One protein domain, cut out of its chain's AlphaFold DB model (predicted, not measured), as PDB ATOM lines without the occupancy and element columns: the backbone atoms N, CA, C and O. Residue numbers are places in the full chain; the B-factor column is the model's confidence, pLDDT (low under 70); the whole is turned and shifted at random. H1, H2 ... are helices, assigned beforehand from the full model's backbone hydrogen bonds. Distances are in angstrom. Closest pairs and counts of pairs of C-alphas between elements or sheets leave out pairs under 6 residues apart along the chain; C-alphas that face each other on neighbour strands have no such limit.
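What this domain is: This is residues 178 to 213 and 228 to 265 of the 477 residues of an uncharacterized protein of uncultured archaeon (UniProt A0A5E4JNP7). There is little regular structure: two short helices, H1 and H2, form one end, and the unnamed stretch 193 to 213 leads from them toward the other end, where H3 and H4 meet at a corner. Residues 259 to 265 stick out there. The 74 printed residues hold four named helices, H1 to H4 in order, and no named strand; the class is all helix, with 29 residues in named elements. The whole is loose, radius of gyration of the C-alphas 15.6 A, and flat, spanning 40 by 37 by 20 A.

How they stand to each other: H1, residues 178 to 184, and H2, residues 189 to 192, are close but not clearly touching; their closest C-alphas, of Lys 183 and Glu 189, are 5.8 A apart. H3, residues 232 to 237, touches H4, residues 252 to 263, which meets it with 252 to 255 alone; the closest C-alphas, of Leu 236 and Val 255, are 5.9 A apart. Their lines are only just about perpendicular, at 71 degrees. H1 and H2 are apart from H3 and H4. Every O i to N i+4 pair is within hydrogen-bond range in H3 and H4, and 2 of 3 in H1; H2 is too short for one.

Where its parts are: H1 begins at C-alpha 178 (265.362, 131.223, 176.781) and is 10.3 A long, H2 5.9 A, H3 8.7 A. H4, 16.3 A, ends at C-alpha 263 (246.283, 156.136, 168.984).

The domain as a whole: The farthest C-alphas, of Leu 191 and Glu 263, are 42.2 A apart. Residues 214 to 227 are not printed; C-alphas 213 and 228 are 20.7 A apart across this cut, in the link from H2 to H3. The link from H3 to H4 is long. The model's pLDDT is under 70 in residues 178 to 199 and 240 to 248.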
ATOM      1  N   VAL A 178     264.964 132.426 176.028       55.25
ATOM      2  CA  VAL A 178     265.362 131.223 176.781       55.25
ATOM      3  C   VAL A 178     264.869 131.263 178.232       55.25
ATOM      4  O   VAL A 178     264.411 130.257 178.770       55.25
ATOM      5  N   VAL A 179     264.910 132.430 178.877       55.47
ATOM      6  CA  VAL A 179     264.480 132.582 180.277       55.47
ATOM      7  C   VAL A 179     262.956 132.486 180.395       55.47
ATOM      8  O   VAL A 179     262.441 131.963 181.385       55.47
ATOM      9  N   THR A 180     262.232 132.970 179.383       56.56
ATOM     10  CA  THR A 180     260.767 132.923 179.319       56.56
ATOM     11  C   THR A 180     260.267 131.504 179.033       56.56
ATOM     12  O   THR A 180     259.381 131.022 179.740       56.56
ATOM     13  N   ALA A 181     260.874 130.797 178.075       55.19
ATOM     14  CA  ALA A 181     260.517 129.417 177.747       55.19
ATOM     15  C   ALA A 181     260.761 128.451 178.923       55.19
ATOM     16  O   ALA A 181     259.891 127.654 179.270       55.19
ATOM     17  N   CYS A 182     261.905 128.568 179.605       54.78
ATOM     18  CA  CYS A 182     262.275 127.663 180.696       54.78
ATOM     19  C   CYS A 182     261.437 127.836 181.974       54.78
ATOM     20  O   CYS A 182     261.255 126.867 182.706       54.78
ATOM     21  N   LYS A 183     260.906 129.038 182.252       55.66
ATOM     22  CA  LYS A 183     260.007 129.271 183.401       55.66
ATOM     23  C   LYS A 183     258.605 128.703 183.206       55.66
ATOM     24  O   LYS A 183     257.920 128.469 184.195       55.66
ATOM     25  N   ARG A 184     258.168 128.527 181.955       53.50
ATOM     26  CA  ARG A 184     256.841 127.983 181.649       53.50
ATOM     27  C   ARG A 184     256.799 126.468 181.907       53.50
ATOM     28  O   ARG A 184     255.783 125.992 182.392       53.50
ATOM     29  N   VAL A 185     257.913 125.749 181.719       57.28
ATOM     30  CA  VAL A 185     257.998 124.282 181.862       57.28
ATOM     31  C   VAL A 185     258.054 123.817 183.322       57.28
ATOM     32  O   VAL A 185     259.046 124.013 184.032       57.28
ATOM     33  N   ARG A 186     257.005 123.100 183.738       51.19
ATOM     34  CA  ARG A 186     256.866 122.490 185.068       51.19
ATOM     35  C   ARG A 186     258.059 121.585 185.399       51.19
ATOM     36  O   ARG A 186     258.364 120.644 184.672       51.19
ATOM     37  N   GLY A 187     258.727 121.859 186.523       56.78
ATOM     38  CA  GLY A 187     259.863 121.061 187.017       56.78
ATOM     39  C   GLY A 187     261.258 121.543 186.594       56.78
ATOM     40  O   GLY A 187     262.236 121.135 187.223       56.78
ATOM     41  N   LEU A 188     261.372 122.465 185.628       59.28
ATOM     42  CA  LEU A 188     262.642 123.136 185.297       59.28
ATOM     43  C   LEU A 188     262.887 124.403 186.133       59.28
ATOM     44  O   LEU A 188     263.999 124.926 186.154       59.28
ATOM     45  N   GLU A 189     261.896 124.854 186.903       55.75
ATOM     46  CA  GLU A 189     261.971 126.042 187.769       55.75
ATOM     47  C   GLU A 189     263.170 126.020 188.732       55.75
ATOM     48  O   GLU A 189     263.770 127.054 189.025       55.75
ATOM     49  N   LYS A 190     263.547 124.831 189.225       56.34
ATOM     50  CA  LYS A 190     264.652 124.663 190.181       56.34
ATOM     51  C   LYS A 190     266.038 124.835 189.554       56.34
ATOM     52  O   LYS A 190     266.966 125.148 190.293       56.34
ATOM     53  N   LEU A 191     266.179 124.651 188.240       54.84
ATOM     54  CA  LEU A 191     267.465 124.756 187.535       54.84
ATOM     55  C   LEU A 191     267.919 126.207 187.330       54.84
ATOM     56  O   LEU A 191     269.079 126.441 187.016       54.84
ATOM     57  N   PHE A 192     267.028 127.178 187.542       54.72
ATOM     58  CA  PHE A 192     267.280 128.590 187.252       54.72
ATOM     59  C   PHE A 192     267.025 129.502 188.465       54.72
ATOM     60  O   PHE A 192     266.629 130.659 188.309       54.72
ATOM     61  N   ARG A 193     267.266 128.990 189.684       50.69
ATOM     62  CA  ARG A 193     267.170 129.761 190.944       50.69
ATOM     63  C   ARG A 193     268.065 131.007 190.974       50.69
ATOM     64  O   ARG A 193     267.731 131.948 191.685       50.69
ATOM     65  N   ASP A 194     269.115 131.033 190.154       46.47
ATOM     66  CA  ASP A 194     270.121 132.101 190.109       46.47
ATOM     67  C   ASP A 194     269.897 133.123 188.980       46.47
ATOM     68  O   ASP A 194     270.799 133.884 188.630       46.47
ATOM     69  N   LEU A 195     268.695 133.174 188.390       52.91
ATOM     70  CA  LEU A 195     268.367 134.263 187.470       52.91
ATOM     71  C   LEU A 195     268.482 135.611 188.201       52.91
ATOM     72  O   LEU A 195     268.019 135.723 189.341       52.91
ATOM     73  N   PRO A 196     269.071 136.642 187.561       50.50
ATOM     74  CA  PRO A 196     269.283 137.935 188.193       50.50
ATOM     75  C   PRO A 196     267.976 138.449 188.795       50.50
ATOM     76  O   PRO A 196     266.900 138.292 188.202       50.50
ATOM     77  N   ARG A 197     268.088 139.038 189.998       50.03
ATOM     78  CA  ARG A 197     266.961 139.618 190.744       50.03
ATOM     79  C   ARG A 197     266.067 140.407 189.786       50.03
ATOM     80  O   ARG A 197     266.599 141.067 188.889       50.03
ATOM     81  N   PRO A 198     264.733 140.356 189.954       53.53
ATOM     82  CA  PRO A 198     263.831 141.081 189.077       53.53
ATOM     83  C   PRO A 198     264.277 142.543 189.024       53.53
ATOM     84  O   PRO A 198     264.214 143.245 190.031       53.53
ATOM     85  N   VAL A 199     264.773 142.984 187.859       60.59
ATOM     86  CA  VAL A 199     264.923 144.420 187.575       60.59
ATOM     87  C   VAL A 199     263.598 145.052 187.972       60.59
ATOM     88  O   VAL A 199     262.556 144.498 187.609       60.59
ATOM     89  N   ASN A 200     263.652 146.132 188.752       72.00
ATOM     90  CA  ASN A 200     262.464 146.841 189.204       72.00
ATOM     91  C   ASN A 200     261.660 147.269 187.963       72.00
ATOM     92  O   ASN A 200     262.005 148.245 187.298       72.00
ATOM     93  N   TYR A 201     260.642 146.475 187.621       73.62
ATOM     94  CA  TYR A 201     259.904 146.594 186.365       73.62
ATOM     95  C   TYR A 201     259.158 147.931 186.303       73.62
ATOM     96  O   TYR A 201     259.077 148.530 185.230       73.62
ATOM     97  N   GLU A 202     258.754 148.443 187.470       72.06
ATOM     98  CA  GLU A 202     258.091 149.733 187.645       72.06
ATOM     99  C   GLU A 202     258.985 150.891 187.206       72.06
ATOM    100  O   GLU A 202     258.486 151.875 186.676       72.06
ATOM    101  N   LYS A 203     260.312 150.780 187.357       77.25
ATOM    102  CA  LYS A 203     261.269 151.786 186.860       77.25
ATOM    103  C   LYS A 203     261.644 151.586 185.392       77.25
ATOM    104  O   LYS A 203     262.148 152.501 184.752       77.25
ATOM    105  N   SER A 204     261.412 150.395 184.846       82.06
ATOM    106  CA  SER A 204     261.805 150.029 183.480       82.06
ATOM    107  C   SER A 204     260.720 150.273 182.428       82.06
ATOM    108  O   SER A 204     260.965 150.008 181.256       82.06
ATOM    109  N   GLY A 205     259.550 150.791 182.809       88.69
ATOM    110  CA  GLY A 205     258.474 151.076 181.851       88.69
ATOM    111  C   GLY A 205     257.540 149.898 181.589       88.69
ATOM    112  O   GLY A 205     256.944 149.841 180.518       88.69
ATOM    113  N   PHE A 206     257.434 148.953 182.525       90.69
ATOM    114  CA  PHE A 206     256.518 147.815 182.442       90.69
ATOM    115  C   PHE A 206     255.539 147.843 183.607       90.69
ATOM    116  O   PHE A 206     255.910 148.235 184.712       90.69
ATOM    117  N   VAL A 207     254.319 147.371 183.365       89.00
ATOM    118  CA  VAL A 207     253.263 147.296 184.382       89.00
ATOM    119  C   VAL A 207     253.349 146.040 185.254       89.00
ATOM    120  O   VAL A 207     252.850 146.014 186.376       89.00
ATOM    121  N   SER A 208     254.018 144.994 184.763       86.12
ATOM    122  CA  SER A 208     254.199 143.741 185.488       86.12
ATOM    123  C   SER A 208     255.510 143.050 185.099       86.12
ATOM    124  O   SER A 208     256.163 143.349 184.094       86.12
ATOM    125  N   ASN A 209     255.922 142.068 185.902       81.38
ATOM    126  CA  ASN A 209     257.020 141.174 185.528       81.38
ATOM    127  C   ASN A 209     256.658 140.247 184.357       81.38
ATOM    128  O   ASN A 209     257.574 139.726 183.714       81.38
ATOM    129  N   TYR A 210     255.362 140.014 184.123       82.75
ATOM    130  CA  TYR A 210     254.857 139.196 183.027       82.75
ATOM    131  C   TYR A 210     254.914 139.960 181.699       82.75
ATOM    132  O   TYR A 210     255.461 139.429 180.735       82.75
ATOM    133  N   ALA A 211     254.565 141.250 181.704       89.06
ATOM    134  CA  ALA A 211     254.750 142.181 180.587       89.06
ATOM    135  C   ALA A 211     256.196 142.195 180.046       89.06
ATOM    136  O   ALA A 211     256.446 142.400 178.868       89.06
ATOM    137  N   ARG A 212     257.199 141.914 180.884       87.56
ATOM    138  CA  ARG A 212     258.608 141.849 180.448       87.56
ATOM    139  C   ARG A 212     258.977 140.601 179.651       87.56
ATOM    140  O   ARG A 212     260.120 140.496 179.212       87.56
ATOM    141  N   SER A 213     258.085 139.623 179.544       84.06
ATOM    142  CA  SER A 213     258.392 138.340 178.915       84.06
ATOM    143  C   SER A 213     258.595 138.464 177.406       84.06
ATOM    144  O   SER A 213     259.538 137.867 176.897       84.06
ATOM    145  N   LEU A 228     241.258 148.071 183.566       89.38
ATOM    146  CA  LEU A 228     240.661 147.292 184.655       89.38
ATOM    147  C   LEU A 228     241.309 147.479 186.025       89.38
ATOM    148  O   LEU A 228     240.682 147.133 187.028       89.38
ATOM    149  N   ASP A 229     242.547 147.971 186.106       83.75
ATOM    150  CA  ASP A 229     243.277 148.023 187.370       83.75
ATOM    151  C   ASP A 229     243.432 149.460 187.894       83.75
ATOM    152  O   ASP A 229     244.134 150.269 187.284       83.75
ATOM    153  N   PRO A 230     242.876 149.784 189.074       76.94
ATOM    154  CA  PRO A 230     243.096 151.078 189.719       76.94
ATOM    155  C   PRO A 230     244.578 151.410 189.945       76.94
ATOM    156  O   PRO A 230     244.947 152.582 189.996       76.94
ATOM    157  N   CYS A 231     245.456 150.404 190.057       78.88
ATOM    158  CA  CYS A 231     246.890 150.619 190.245       78.88
ATOM    159  C   CYS A 231     247.556 151.288 189.033       78.88
ATOM    160  O   CYS A 231     248.671 151.800 189.172       78.88
ATOM    161  N   ILE A 232     246.900 151.340 187.862       85.31
ATOM    162  CA  ILE A 232     247.441 152.078 186.718       85.31
ATOM    163  C   ILE A 232     247.650 153.562 187.054       85.31
ATOM    164  O   ILE A 232     248.627 154.167 186.608       85.31
ATOM    165  N   GLU A 233     246.812 154.138 187.925       82.75
ATOM    166  CA  GLU A 233     246.907 155.537 188.354       82.75
ATOM    167  C   GLU A 233     248.266 155.872 188.980       82.75
ATOM    168  O   GLU A 233     248.772 156.989 188.829       82.75
ATOM    169  N   THR A 234     248.904 154.897 189.631       81.56
ATOM    170  CA  THR A 234     250.249 155.049 190.188       81.56
ATOM    171  C   THR A 234     251.280 155.309 189.103       81.56
ATOM    172  O   THR A 234     252.113 156.202 189.252       81.56
ATOM    173  N   TYR A 235     251.194 154.599 187.980       83.25
ATOM    174  CA  TYR A 235     252.093 154.809 186.850       83.25
ATOM    175  C   TYR A 235     251.794 156.120 186.118       83.25
ATOM    176  O   TYR A 235     252.727 156.805 185.696       83.25
ATOM    177  N   LEU A 236     250.515 156.481 185.985       86.19
ATOM    178  CA  LEU A 236     250.079 157.654 185.219       86.19
ATOM    179  C   LEU A 236     250.314 158.977 185.949       86.19
ATOM    180  O   LEU A 236     250.694 159.969 185.324       86.19
ATOM    181  N   PHE A 237     250.086 158.999 187.262       85.19
ATOM    182  CA  PHE A 237     250.030 160.232 188.048       85.19
ATOM    183  C   PHE A 237     251.023 160.278 189.207       85.19
ATOM    184  O   PHE A 237     251.099 161.293 189.897       85.19
ATOM    185  N   GLY A 238     251.768 159.197 189.440       80.56
ATOM    186  CA  GLY A 238     252.719 159.104 190.540       80.56
ATOM    187  C   GLY A 238     252.074 159.086 191.930       80.56
ATOM    188  O   GLY A 238     252.665 159.533 192.915       80.56
ATOM    189  N   VAL A 239     250.830 158.612 192.014       71.75
ATOM    190  CA  VAL A 239     250.065 158.543 193.264       71.75
ATOM    191  C   VAL A 239     250.135 157.121 193.806       71.75
ATOM    192  O   VAL A 239     249.735 156.171 193.136       71.75
ATOM    193  N   SER A 240     250.651 156.955 195.024       65.19
ATOM    194  CA  SER A 240     250.619 155.653 195.690       65.19
ATOM    195  C   SER A 240     249.183 155.317 196.124       65.19
ATOM    196  O   SER A 240     248.534 156.172 196.732       65.19
ATOM    197  N   PRO A 241     248.697 154.081 195.900       57.16
ATOM    198  CA  PRO A 241     247.382 153.655 196.373       57.16
ATOM    199  C   PRO A 241     247.368 153.465 197.897       57.16
ATOM    200  O   PRO A 241     246.312 153.492 198.521       57.16
ATOM    201  N   ASN A 242     248.544 153.313 198.517       62.25
ATOM    202  CA  ASN A 242     248.704 153.354 199.963       62.25
ATOM    203  C   ASN A 242     249.200 154.752 200.384       62.25
ATOM    204  O   ASN A 242     250.331 155.103 200.026       62.25
ATOM    205  N   PRO A 243     248.426 155.526 201.167       56.94
ATOM    206  CA  PRO A 243     248.827 156.860 201.623       56.94
ATOM    207  C   PRO A 243     250.077 156.854 202.522       56.94
ATOM    208  O   PRO A 243     250.667 157.907 202.747       56.94
ATOM    209  N   HIS A 244     250.504 155.688 203.019       57.19
ATOM    210  CA  HIS A 244     251.713 155.522 203.831       57.19
ATOM    211  C   HIS A 244     252.976 155.185 203.026       57.19
ATOM    212  O   HIS A 244     254.070 155.179 203.587       57.19
ATOM    213  N   ASN A 245     252.852 154.895 201.729       60.62
ATOM    214  CA  ASN A 245     254.005 154.642 200.869       60.62
ATOM    215  C   ASN A 245     254.487 155.952 200.235       60.62
ATOM    216  O   ASN A 245     253.689 156.816 199.867       60.62
ATOM    217  N   ASN A 246     255.805 156.074 200.064       57.44
ATOM    218  CA  ASN A 246     256.410 157.196 199.347       57.44
ATOM    219  C   ASN A 246     255.805 157.322 197.941       57.44
ATOM    220  O   ASN A 246     255.564 156.311 197.278       57.44
ATOM    221  N   ALA A 247     255.597 158.559 197.483       62.88
ATOM    222  CA  ALA A 247     255.146 158.834 196.124       62.88
ATOM    223  C   ALA A 247     256.057 158.117 195.113       62.88
ATOM    224  O   ALA A 247     257.280 158.279 195.131       62.88
ATOM    225  N   ILE A 248     255.455 157.302 194.251       67.00
ATOM    226  CA  ILE A 248     256.163 156.645 193.155       67.00
ATOM    227  C   ILE A 248     256.216 157.663 192.013       67.00
ATOM    228  O   ILE A 248     255.181 158.230 191.686       67.00
ATOM    229  N   PRO A 249     257.377 157.958 191.406       73.25
ATOM    230  CA  PRO A 249     257.424 158.865 190.267       73.25
ATOM    231  C   PRO A 249     256.561 158.350 189.114       73.25
ATOM    232  O   PRO A 249     256.561 157.152 188.822       73.25
ATOM    233  N   LYS A 250     255.876 159.268 188.426       86.00
ATOM    234  CA  LYS A 250     255.174 158.983 187.171       86.00
ATOM    235  C   LYS A 250     256.102 158.251 186.195       86.00
ATOM    236  O   LYS A 250     257.252 158.649 186.000       86.00
ATOM    237  N   ASN A 251     255.597 157.196 185.560       89.44
ATOM    238  CA  ASN A 251     256.358 156.426 184.587       89.44
ATOM    239  C   ASN A 251     256.067 156.916 183.162       89.44
ATOM    240  O   ASN A 251     255.098 156.500 182.528       89.44
ATOM    241  N   GLU A 252     256.945 157.770 182.635       92.12
ATOM    242  CA  GLU A 252     256.778 158.358 181.297       92.12
ATOM    243  C   GLU A 252     256.772 157.318 180.161       92.12
ATOM    244  O   GLU A 252     256.114 157.533 179.145       92.12
ATOM    245  N   LYS A 253     257.431 156.161 180.328       93.81
ATOM    246  CA  LYS A 253     257.392 155.078 179.327       93.81
ATOM    247  C   LYS A 253     256.031 154.395 179.291       93.81
ATOM    248  O   LYS A 253     255.514 154.146 178.206       93.81
ATOM    249  N   VAL A 254     255.437 154.120 180.454       94.69
ATOM    250  CA  VAL A 254     254.071 153.573 180.532       94.69
ATOM    251  C   VAL A 254     253.078 154.585 179.967       94.69
ATOM    252  O   VAL A 254     252.263 154.224 179.130       94.69
ATOM    253  N   VAL A 255     253.202 155.867 180.315       95.31
ATOM    254  CA  VAL A 255     252.331 156.927 179.773       95.31
ATOM    255  C   VAL A 255     252.439 157.022 178.248       95.31
ATOM    256  O   VAL A 255     251.422 157.148 177.569       95.31
ATOM    257  N   ALA A 256     253.646 156.924 177.686       96.81
ATOM    258  CA  ALA A 256     253.836 156.894 176.237       96.81
ATOM    259  C   ALA A 256     253.206 155.650 175.586       96.81
ATOM    260  O   ALA A 256     252.594 155.770 174.527       96.81
ATOM    261  N   LYS A 257     253.299 154.475 176.227       97.81
ATOM    262  CA  LYS A 257     252.640 153.241 175.761       97.81
ATOM    263  C   LYS A 257     251.120 153.361 175.777       97.81
ATOM    264  O   LYS A 257     250.484 152.941 174.823       97.81
ATOM    265  N   ILE A 258     250.548 153.964 176.818       97.31
ATOM    266  CA  ILE A 258     249.105 154.212 176.924       97.31
ATOM    267  C   ILE A 258     248.626 155.144 175.811       97.31
ATOM    268  O   ILE A 258     247.682 154.807 175.107       97.31
ATOM    269  N   LYS A 259     249.333 156.252 175.562       97.19
ATOM    270  CA  LYS A 259     249.010 157.151 174.443       97.19
ATOM    271  C   LYS A 259     249.092 156.448 173.090       97.19
ATOM    272  O   LYS A 259     248.232 156.651 172.242       97.19
ATOM    273  N   LEU A 260     250.111 155.608 172.901       98.12
ATOM    274  CA  LEU A 260     250.241 154.795 171.697       98.12
ATOM    275  C   LEU A 260     249.094 153.772 171.598       98.12
ATOM    276  O   LEU A 260     248.539 153.573 170.528       98.12
ATOM    277  N   ALA A 261     248.684 153.151 172.702       97.94
ATOM    278  CA  ALA A 261     247.544 152.241 172.725       97.94
ATOM    279  C   ALA A 261     246.225 152.952 172.365       97.94
ATOM    280  O   ALA A 261     245.430 152.385 171.617       97.94
ATOM    281  N   GLU A 262     246.003 154.187 172.831       96.44
ATOM    282  CA  GLU A 262     244.860 155.016 172.416       96.44
ATOM    283  C   GLU A 262     244.918 155.349 170.916       96.44
ATOM    284  O   GLU A 262     243.918 155.178 170.223       96.44
ATOM    285  N   GLU A 263     246.084 155.764 170.400       96.56
ATOM    286  CA  GLU A 263     246.283 156.136 168.984       96.56
ATOM    287  C   GLU A 263     245.856 155.014 168.022       96.56
ATOM    288  O   GLU A 263     245.203 155.284 167.016       96.56
ATOM    289  N   TYR A 264     246.183 153.754 168.338       96.94
ATOM    290  CA  TYR A 264     245.882 152.600 167.472       96.94
ATOM    291  C   TYR A 264     244.568 151.879 167.825       96.94
ATOM    292  O   TYR A 264     244.214 150.891 167.166       96.94
ATOM    293  N   GLY A 265     243.830 152.361 168.832       95.56
ATOM    294  CA  GLY A 265     242.557 151.785 169.275       95.56
ATOM    295  C   GLY A 265     242.696 150.459 170.034       95.56
ATOM    296  O   GLY A 265     241.819 149.597 169.944       95.56
TER     297      GLY A 265